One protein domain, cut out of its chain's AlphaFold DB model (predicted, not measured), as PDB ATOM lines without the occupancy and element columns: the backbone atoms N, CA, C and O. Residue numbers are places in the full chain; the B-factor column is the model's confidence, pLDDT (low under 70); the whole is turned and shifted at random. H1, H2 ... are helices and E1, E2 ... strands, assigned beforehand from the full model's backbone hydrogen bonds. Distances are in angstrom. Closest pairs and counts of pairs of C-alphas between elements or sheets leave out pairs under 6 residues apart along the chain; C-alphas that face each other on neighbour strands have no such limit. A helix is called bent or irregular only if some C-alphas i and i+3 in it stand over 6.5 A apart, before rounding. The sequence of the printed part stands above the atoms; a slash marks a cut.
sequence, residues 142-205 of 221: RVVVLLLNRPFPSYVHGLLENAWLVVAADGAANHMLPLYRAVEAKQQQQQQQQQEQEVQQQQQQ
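What this domain is: This is residues 142 to 205 of the 221 residues of the protein "Thiamin pyrophosphokinase, putative" of Eimeria mitis (UniProt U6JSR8). A small head and one long helical arm make up this model: the head holds two short parallel strands, E1 and E2, with the short helix H1 next to them and the first turns of the long helix H2 at one end, and residues 180 to 205 of H2 stick out from it. This arm makes the length of the whole, while the head by itself is compact in its spans, 25 by 19 by 13 A. The printed part has 64 residues, with two named helices and two named strands in the order E1, H1, E2, H2, and its class is mostly helix. The two-stranded sheet has the order E1, E2 and is parallel. The whole is extended, with a radius of gyration of the C-alphas of 17.6 A and spans of 54 by 25 by 17 A.

Where its parts are: E1 is residues 144 to 147 and begins at C-alpha 144 at (61.570, 36.952, 42.665). H1 is residues 156 to 162, 10.2 A from first to last C-alpha. E2 is residues 165 to 168. H2 is residues 172 to 205, 51.1 A from C-alpha 172 at (46.841, 33.949, 45.143) to C-alpha 205 at (46.321, 85.064, 44.608). H2 is irregular, but only just: C-alphas 175 and 178 are 6.7 A apart. It has a kink of 26 degrees near residue 179.

How they stand to each other: E1 and E2 are parallel neighbours, with 15 degrees between their directions. C-alphas 146 and 167, which face each other, are 4.9 A apart. N 145 and O 165 are within hydrogen-bond range at 2.9 A, and N 147 and O 167 at 2.8 A. E1, H1 and E2 form a strand-helix-strand unit, two parallel neighbour strands with a helix between them along the chain, and its crossover is right-handed. The closest C-alphas of E1 and H1 are those of Val 145 and Leu 160, 7.4 A apart. Those of H1 and E2 are Leu 160 and Val 166, at 7.3 A. The closest C-alphas of E1 and H2 are those of Leu 147 and Ala 172, 6.0 A apart. H1 and H2 are only just apart, with 8.3 A between their closest C-alphas. The O i to N i+4 pairs within hydrogen-bond range are 2 of 3 in H1 and 28 of 30 in H2.

The domain as a whole: The two C-alphas farthest apart are those of Asp 170 and Gln 205, at 55.2 A. The printed part has no cut. The links from H1 to E2 and from E2 to H2 are tight, and the link from E1 to H1, 8 residues, is short. Residues 180 to 205, which belong to H2, stand free. The mean pLDDT of the printed part is 91.6, and no printed residue is under 70.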
ATOM      1  N   ARG A 142      68.439  39.999  42.175       84.06
ATOM      2  CA  ARG A 142      67.063  40.068  41.673       84.06
ATOM      3  C   ARG A 142      66.193  39.189  42.564       84.06
ATOM      4  O   ARG A 142      66.334  37.971  42.550       84.06
ATOM      5  N   VAL A 143      65.309  39.808  43.340       84.19
ATOM      6  CA  VAL A 143      64.361  39.087  44.195       84.19
ATOM      7  C   VAL A 143      63.127  38.735  43.371       84.19
ATOM      8  O   VAL A 143      62.466  39.624  42.834       84.19
ATOM      9  N   VAL A 144      62.813  37.446  43.271       89.00
ATOM     10  CA  VAL A 144      61.570  36.952  42.665       89.00
ATOM     11  C   VAL A 144      60.678  36.414  43.777       89.00
ATOM     12  O   VAL A 144      61.119  35.589  44.573       89.00
ATOM     13  N   VAL A 145      59.432  36.882  43.840       92.50
ATOM     14  CA  VAL A 145      58.456  36.473  44.858       92.50
ATOM     15  C   VAL A 145      57.391  35.596  44.208       92.50
ATOM     16  O   VAL A 145      56.680  36.047  43.311       92.50
ATOM     17  N   LEU A 146      57.267  34.353  44.675       94.50
ATOM     18  CA  LEU A 146      56.194  33.434  44.291       94.50
ATOM     19  C   LEU A 146      55.111  33.434  45.375       94.50
ATOM     20  O   LEU A 146      55.359  33.019  46.507       94.50
ATOM     21  N   LEU A 147      53.912  33.892  45.027       94.69
ATOM     22  CA  LEU A 147      52.754  33.922  45.915       94.69
ATOM     23  C   LEU A 147      51.899  32.677  45.690       94.69
ATOM     24  O   LEU A 147      51.495  32.387  44.565       94.69
ATOM     25  N   LEU A 148      51.601  31.967  46.770       95.25
ATOM     26  CA  LEU A 148      50.718  30.801  46.767       95.25
ATOM     27  C   LEU A 148      49.316  31.198  47.241       95.25
ATOM     28  O   LEU A 148      49.144  32.236  47.880       95.25
ATOM     29  N   ASN A 149      48.317  30.364  46.945       96.12
ATOM     30  CA  ASN A 149      46.915  30.560  47.327       96.12
ATOM     31  C   ASN A 149      46.701  30.352  48.844       96.12
ATOM     32  O   ASN A 149      46.130  29.355  49.289       96.12
ATOM     33  N   ARG A 150      47.271  31.251  49.653       94.06
ATOM     34  CA  ARG A 150      47.155  31.307  51.114       94.06
ATOM     35  C   ARG A 150      47.042  32.765  51.572       94.06
ATOM     36  O   ARG A 150      47.604  33.640  50.912       94.06
ATOM     37  N   PRO A 151      46.388  33.032  52.719       92.69
ATOM     38  CA  PRO A 151      46.368  34.361  53.317       92.69
ATOM     39  C   PRO A 151      47.782  34.907  53.502       92.69
ATOM     40  O   PRO A 151      48.675  34.191  53.962       92.69
ATOM     41  N   PHE A 152      47.986  36.170  53.138       92.69
ATOM     42  CA  PHE A 152      49.307  36.765  53.215       92.69
ATOM     43  C   PHE A 152      49.646  37.225  54.632       92.69
ATOM     44  O   PHE A 152      48.799  37.817  55.306       92.69
ATOM     45  N   PRO A 153      50.891  37.005  55.076       92.12
ATOM     46  CA  PRO A 153      51.374  37.566  56.323       92.12
ATOM     47  C   PRO A 153      51.565  39.087  56.203       92.12
ATOM     48  O   PRO A 153      51.713  39.630  55.105       92.12
ATOM     49  N   SER A 154      51.613  39.784  57.339       88.75
ATOM     50  CA  SER A 154      51.721  41.252  57.401       88.75
ATOM     51  C   SER A 154      52.971  41.812  56.707       88.75
ATOM     52  O   SER A 154      52.921  42.891  56.120       88.75
ATOM     53  N   TYR A 155      54.077  41.065  56.703       88.38
ATOM     54  CA  TYR A 155      55.338  41.478  56.079       88.38
ATOM     55  C   TYR A 155      55.359  41.343  54.547       88.38
ATOM     56  O   TYR A 155      56.333  41.755  53.912       88.38
ATOM     57  N   VAL A 156      54.306  40.796  53.917       92.12
ATOM     58  CA  VAL A 156      54.268  40.611  52.454       92.12
ATOM     59  C   VAL A 156      54.459  41.934  51.708       92.12
ATOM     60  O   VAL A 156      55.096  41.961  50.661       92.12
ATOM     61  N   HIS A 157      53.979  43.049  52.270       90.25
ATOM     62  CA  HIS A 157      54.102  44.370  51.655       90.25
ATOM     63  C   HIS A 157      55.572  44.772  51.470       90.25
ATOM     64  O   HIS A 157      55.971  45.170  50.379       90.25
ATOM     65  N   GLY A 158      56.400  44.575  52.502       87.31
ATOM     66  CA  GLY A 158      57.834  44.856  52.429       87.31
ATOM     67  C   GLY A 158      58.565  43.957  51.427       87.31
ATOM     68  O   GLY A 158      59.524  44.395  50.791       87.31
ATOM     69  N   LEU A 159      58.103  42.713  51.234       89.62
ATOM     70  CA  LEU A 159      58.655  41.820  50.208       89.62
ATOM     71  C   LEU A 159      58.304  42.307  48.803       89.62
ATOM     72  O   LEU A 159      59.180  42.359  47.942       89.62
ATOM     73  N   LEU A 160      57.047  42.695  48.583       91.12
ATOM     74  CA  LEU A 160      56.565  43.163  47.283       91.12
ATOM     75  C   LEU A 160      57.239  44.470  46.849       91.12
ATOM     76  O   LEU A 160      57.539  44.628  45.670       91.12
ATOM     77  N   GLU A 161      57.548  45.375  47.780       88.00
ATOM     78  CA  GLU A 161      58.275  46.620  47.482       88.00
ATOM     79  C   GLU A 161      59.695  46.393  46.950       88.00
ATOM     80  O   GLU A 161      60.205  47.193  46.163       88.00
ATOM     81  N   ASN A 162      60.346  45.314  47.390       85.75
ATOM     82  CA  ASN A 162      61.718  44.982  47.008       85.75
ATOM     83  C   ASN A 162      61.785  43.919  45.899       85.75
ATOM     84  O   ASN A 162      62.873  43.621  45.402       85.75
ATOM     85  N   ALA A 163      60.642  43.354  45.507       89.19
ATOM     86  CA  ALA A 163      60.561  42.344  44.469       89.19
ATOM     87  C   ALA A 163      60.861  42.950  43.093       89.19
ATOM     88  O   ALA A 163      60.350  44.004  42.718       89.19
ATOM     89  N   TRP A 164      61.684  42.250  42.318       88.44
ATOM     90  CA  TRP A 164      61.900  42.552  40.908       88.44
ATOM     91  C   TRP A 164      60.817  41.924  40.025       88.44
ATOM     92  O   TRP A 164      60.408  42.517  39.032       88.44
ATOM     93  N   LEU A 165      60.347  40.733  40.402       89.88
ATOM     94  CA  LEU A 165      59.269  40.014  39.731       89.88
ATOM     95  C   LEU A 165      58.375  39.355  40.781       89.88
ATOM     96  O   LEU A 165      58.870  38.758  41.737       89.88
ATOM     97  N   VAL A 166      57.065  39.434  40.572       92.81
ATOM     98  CA  VAL A 166      56.064  38.777  41.411       92.81
ATOM     99  C   VAL A 166      55.255  37.833  40.536       92.81
ATOM    100  O   VAL A 166      54.689  38.251  39.528       92.81
ATOM    101  N   VAL A 167      55.202  36.562  40.921       93.44
ATOM    102  CA  VAL A 167      54.397  35.534  40.259       93.44
ATOM    103  C   VAL A 167      53.327  35.084  41.241       93.44
ATOM    104  O   VAL A 167      53.644  34.613  42.329       93.44
ATOM    105  N   ALA A 168      52.059  35.238  40.873       94.94
ATOM    106  CA  ALA A 168      50.937  34.732  41.652       94.94
ATOM    107  C   ALA A 168      50.480  33.393  41.069       94.94
ATOM    108  O   ALA A 168      50.132  33.319  39.893       94.94
ATOM    109  N   ALA A 169      50.503  32.339  41.882       93.19
ATOM    110  CA  ALA A 169      50.041  31.016  41.489       93.19
ATOM    111  C   ALA A 169      48.579  30.805  41.909       93.19
ATOM    112  O   ALA A 169      48.225  31.023  43.072       93.19
ATOM    113  N   ASP A 170      47.757  30.321  40.974       93.75
ATOM    114  CA  ASP A 170      46.358  29.944  41.219       93.75
ATOM    115  C   ASP A 170      45.547  31.102  41.862       93.75
ATOM    116  O   ASP A 170      45.621  32.244  41.401       93.75
ATOM    117  N   GLY A 171      44.800  30.857  42.944       93.81
ATOM    118  CA  GLY A 171      43.962  31.849  43.619       93.81
ATOM    119  C   GLY A 171      44.713  32.915  44.425       93.81
ATOM    120  O   GLY A 171      44.063  33.742  45.064       93.81
ATOM    121  N   ALA A 172      46.053  32.959  44.397       94.06
ATOM    122  CA  ALA A 172      46.841  33.949  45.143       94.06
ATOM    123  C   ALA A 172      46.479  35.407  44.792       94.06
ATOM    124  O   ALA A 172      46.561  36.295  45.643       94.06
ATOM    125  N   ALA A 173      46.018  35.662  43.563       91.31
ATOM    126  CA  ALA A 173      45.550  36.984  43.141       91.31
ATOM    127  C   ALA A 173      44.349  37.490  43.966       91.31
ATOM    128  O   ALA A 173      44.219  38.695  44.191       91.31
ATOM    129  N   ASN A 174      43.515  36.591  44.500       95.38
ATOM    130  CA  ASN A 174      42.377  36.968  45.342       95.38
ATOM    131  C   ASN A 174      42.836  37.617  46.656       95.38
ATOM    132  O   ASN A 174      42.202  38.552  47.143       95.38
ATOM    133  N   HIS A 175      43.973  37.175  47.201       94.50
ATOM    134  CA  HIS A 175      44.577  37.757  48.401       94.50
ATOM    135  C   HIS A 175      45.324  39.071  48.117       94.50
ATOM    136  O   HIS A 175      45.508  39.879  49.026       94.50
ATOM    137  N   MET A 176      45.714  39.322  46.861       91.81
ATOM    138  CA  MET A 176      46.341  40.580  46.428       91.81
ATOM    139  C   MET A 176      45.329  41.720  46.274       91.81
ATOM    140  O   MET A 176      45.675  42.885  46.469       91.81
ATOM    141  N   LEU A 177      44.080  41.410  45.918       91.38
ATOM    142  CA  LEU A 177      43.069  42.413  45.579       91.38
ATOM    143  C   LEU A 177      42.842  43.468  46.686       91.38
ATOM    144  O   LEU A 177      42.816  44.658  46.357       91.38
ATOM    145  N   PRO A 178      42.732  43.109  47.982       91.44
ATOM    146  CA  PRO A 178      42.593  44.102  49.046       91.44
ATOM    147  C   PRO A 178      43.805  45.034  49.163       91.44
ATOM    148  O   PRO A 178      43.630  46.228  49.403       91.44
ATOM    149  N   LEU A 179      45.022  44.515  48.951       90.44
ATOM    150  CA  LEU A 179      46.249  45.314  49.000       90.44
ATOM    151  C   LEU A 179      46.261  46.363  47.885       90.44
ATOM    152  O   LEU A 179      46.532  47.533  48.149       90.44
ATOM    153  N   TYR A 180      45.893  45.976  46.661       89.12
ATOM    154  CA  TYR A 180      45.784  46.925  45.551       89.12
ATOM    155  C   TYR A 180      44.734  48.003  45.804       89.12
ATOM    156  O   TYR A 180      45.023  49.180  45.600       89.12
ATOM    157  N   ARG A 181      43.550  47.629  46.307       93.62
ATOM    158  CA  ARG A 181      42.500  48.604  46.646       93.62
ATOM    159  C   ARG A 181      42.962  49.596  47.712       93.62
ATOM    160  O   ARG A 181      42.666  50.781  47.604       93.62
ATOM    161  N   ALA A 182      43.714  49.139  48.712       90.50
ATOM    162  CA  ALA A 182      44.268  50.018  49.738       90.50
ATOM    163  C   ALA A 182      45.300  51.008  49.165       90.50
ATOM    164  O   ALA A 182      45.313  52.178  49.551       90.50
ATOM    165  N   VAL A 183      46.148  50.563  48.233       88.69
ATOM    166  CA  VAL A 183      47.124  51.432  47.551       88.69
ATOM    167  C   VAL A 183      46.423  52.441  46.637       88.69
ATOM    168  O   VAL A 183      46.771  53.620  46.656       88.69
ATOM    169  N   GLU A 184      45.410  52.009  45.884       91.50
ATOM    170  CA  GLU A 184      44.616  52.885  45.017       91.50
ATOM    171  C   GLU A 184      43.858  53.943  45.830       91.50
ATOM    172  O   GLU A 184      43.918  55.125  45.499       91.50
ATOM    173  N   ALA A 185      43.232  53.553  46.944       94.50
ATOM    174  CA  ALA A 185      42.559  54.486  47.844       94.50
ATOM    175  C   ALA A 185      43.527  55.540  48.409       94.50
ATOM    176  O   ALA A 185      43.216  56.731  48.401       94.50
ATOM    177  N   LYS A 186      44.735  55.133  48.829       92.50
ATOM    178  CA  LYS A 186      45.780  56.077  49.269       92.50
ATOM    179  C   LYS A 186      46.202  57.030  48.152       92.50
ATOM    180  O   LYS A 186      46.425  58.211  48.409       92.50
ATOM    181  N   GLN A 187      46.309  56.535  46.923       90.62
ATOM    182  CA  GLN A 187      46.669  57.360  45.774       90.62
ATOM    183  C   GLN A 187      45.576  58.387  45.447       90.62
ATOM    184  O   GLN A 187      45.893  59.547  45.191       90.62
ATOM    185  N   GLN A 188      44.304  57.990  45.508       94.31
ATOM    186  CA  GLN A 188      43.174  58.906  45.326       94.31
ATOM    187  C   GLN A 188      43.128  59.967  46.433       94.31
ATOM    188  O   GLN A 188      42.955  61.148  46.140       94.31
ATOM    189  N   GLN A 189      43.369  59.574  47.686       94.69
ATOM    190  CA  GLN A 189      43.416  60.509  48.811       94.69
ATOM    191  C   GLN A 189      44.542  61.546  48.654       94.69
ATOM    192  O   GLN A 189      44.338  62.724  48.935       94.69
ATOM    193  N   GLN A 190      45.714  61.138  48.157       93.25
ATOM    194  CA  GLN A 190      46.812  62.073  47.883       93.25
ATOM    195  C   GLN A 190      46.492  63.050  46.744       93.25
ATOM    196  O   GLN A 190      46.897  64.207  46.818       93.25
ATOM    197  N   GLN A 191      45.765  62.618  45.710       93.88
ATOM    198  CA  GLN A 191      45.352  63.517  44.625       93.88
ATOM    199  C   GLN A 191      44.333  64.560  45.097       93.88
ATOM    200  O   GLN A 191      44.443  65.722  44.714       93.88
ATOM    201  N   GLN A 192      43.390  64.177  45.962       95.00
ATOM    202  CA  GLN A 192      42.427  65.127  46.535       95.00
ATOM    203  C   GLN A 192      43.125  66.195  47.388       95.00
ATOM    204  O   GLN A 192      42.862  67.380  47.205       95.00
ATOM    205  N   GLN A 193      44.096  65.803  48.221       94.06
ATOM    206  CA  GLN A 193      44.861  66.765  49.029       94.06
ATOM    207  C   GLN A 193      45.683  67.750  48.183       94.06
ATOM    208  O   GLN A 193      45.865  68.898  48.585       94.06
ATOM    209  N   GLN A 194      46.178  67.330  47.011       93.50
ATOM    210  CA  GLN A 194      46.891  68.237  46.104       93.50
ATOM    211  C   GLN A 194      45.948  69.261  45.460       93.50
ATOM    212  O   GLN A 194      46.292  70.440  45.420       93.50
ATOM    213  N   GLN A 195      44.744  68.854  45.035       93.88
ATOM    214  CA  GLN A 195      43.753  69.797  44.498       93.88
ATOM    215  C   GLN A 195      43.294  70.821  45.540       93.88
ATOM    216  O   GLN A 195      43.161  72.001  45.219       93.88
ATOM    217  N   GLU A 196      43.085  70.406  46.792       93.75
ATOM    218  CA  GLU A 196      42.685  71.333  47.859       93.75
ATOM    219  C   GLU A 196      43.757  72.399  48.136       93.75
ATOM    220  O   GLU A 196      43.419  73.568  48.339       93.75
ATOM    221  N   GLN A 197      45.046  72.038  48.082       93.19
ATOM    222  CA  GLN A 197      46.137  73.013  48.213       93.19
ATOM    223  C   GLN A 197      46.207  73.987  47.031       93.19
ATOM    224  O   GLN A 197      46.481  75.172  47.231       93.19
ATOM    225  N   GLU A 198      45.941  73.519  45.812       93.56
ATOM    226  CA  GLU A 198      45.986  74.356  44.608       93.56
ATOM    227  C   GLU A 198      44.841  75.384  44.587       93.56
ATOM    228  O   GLU A 198      45.049  76.558  44.271       93.56
ATOM    229  N   VAL A 199      43.642  74.980  45.026       94.38
ATOM    230  CA  VAL A 199      42.486  75.881  45.168       94.38
ATOM    231  C   VAL A 199      42.719  76.927  46.266       94.38
ATOM    232  O   VAL A 199      42.321  78.083  46.102       94.38
ATOM    233  N   GLN A 200      43.388  76.566  47.366       92.19
ATOM    234  CA  GLN A 200      43.745  77.533  48.411       92.19
ATOM    235  C   GLN A 200      44.753  78.581  47.921       92.19
ATOM    236  O   GLN A 200      44.596  79.761  48.236       92.19
ATOM    237  N   GLN A 201      45.742  78.186  47.110       90.12
ATOM    238  CA  GLN A 201      46.696  79.137  46.526       90.12
ATOM    239  C   GLN A 201      46.034  80.082  45.517       90.12
ATOM    240  O   GLN A 201      46.311  81.279  45.545       90.12
ATOM    241  N   GLN A 202      45.112  79.593  44.677       90.69
ATOM    242  CA  GLN A 202      44.368  80.479  43.769       90.69
ATOM    243  C   GLN A 202      43.502  81.493  44.524       90.69
ATOM    244  O   GLN A 202      43.442  82.652  44.124       90.69
ATOM    245  N   GLN A 203      42.872  81.102  45.636       88.56
ATOM    246  CA  GLN A 203      42.091  82.050  46.436       88.56
ATOM    247  C   GLN A 203      42.961  83.130  47.092       88.56
ATOM    248  O   GLN A 203      42.541  84.284  47.134       88.56
ATOM    249  N   GLN A 204      44.179  82.801  47.539       86.44
ATOM    250  CA  GLN A 204      45.114  83.816  48.039       86.44
ATOM    251  C   GLN A 204      45.573  84.757  46.923       86.44
ATOM    252  O   GLN A 204      45.569  85.966  47.119       86.44
ATOM    253  N   GLN A 205      45.866  84.238  45.729       84.00
ATOM    254  CA  GLN A 205      46.321  85.064  44.608       84.00
ATOM    255  C   GLN A 205      45.218  85.987  44.056       84.00
ATOM    256  O   GLN A 205      45.500  87.105  43.631       84.00
TER     257      GLN A 205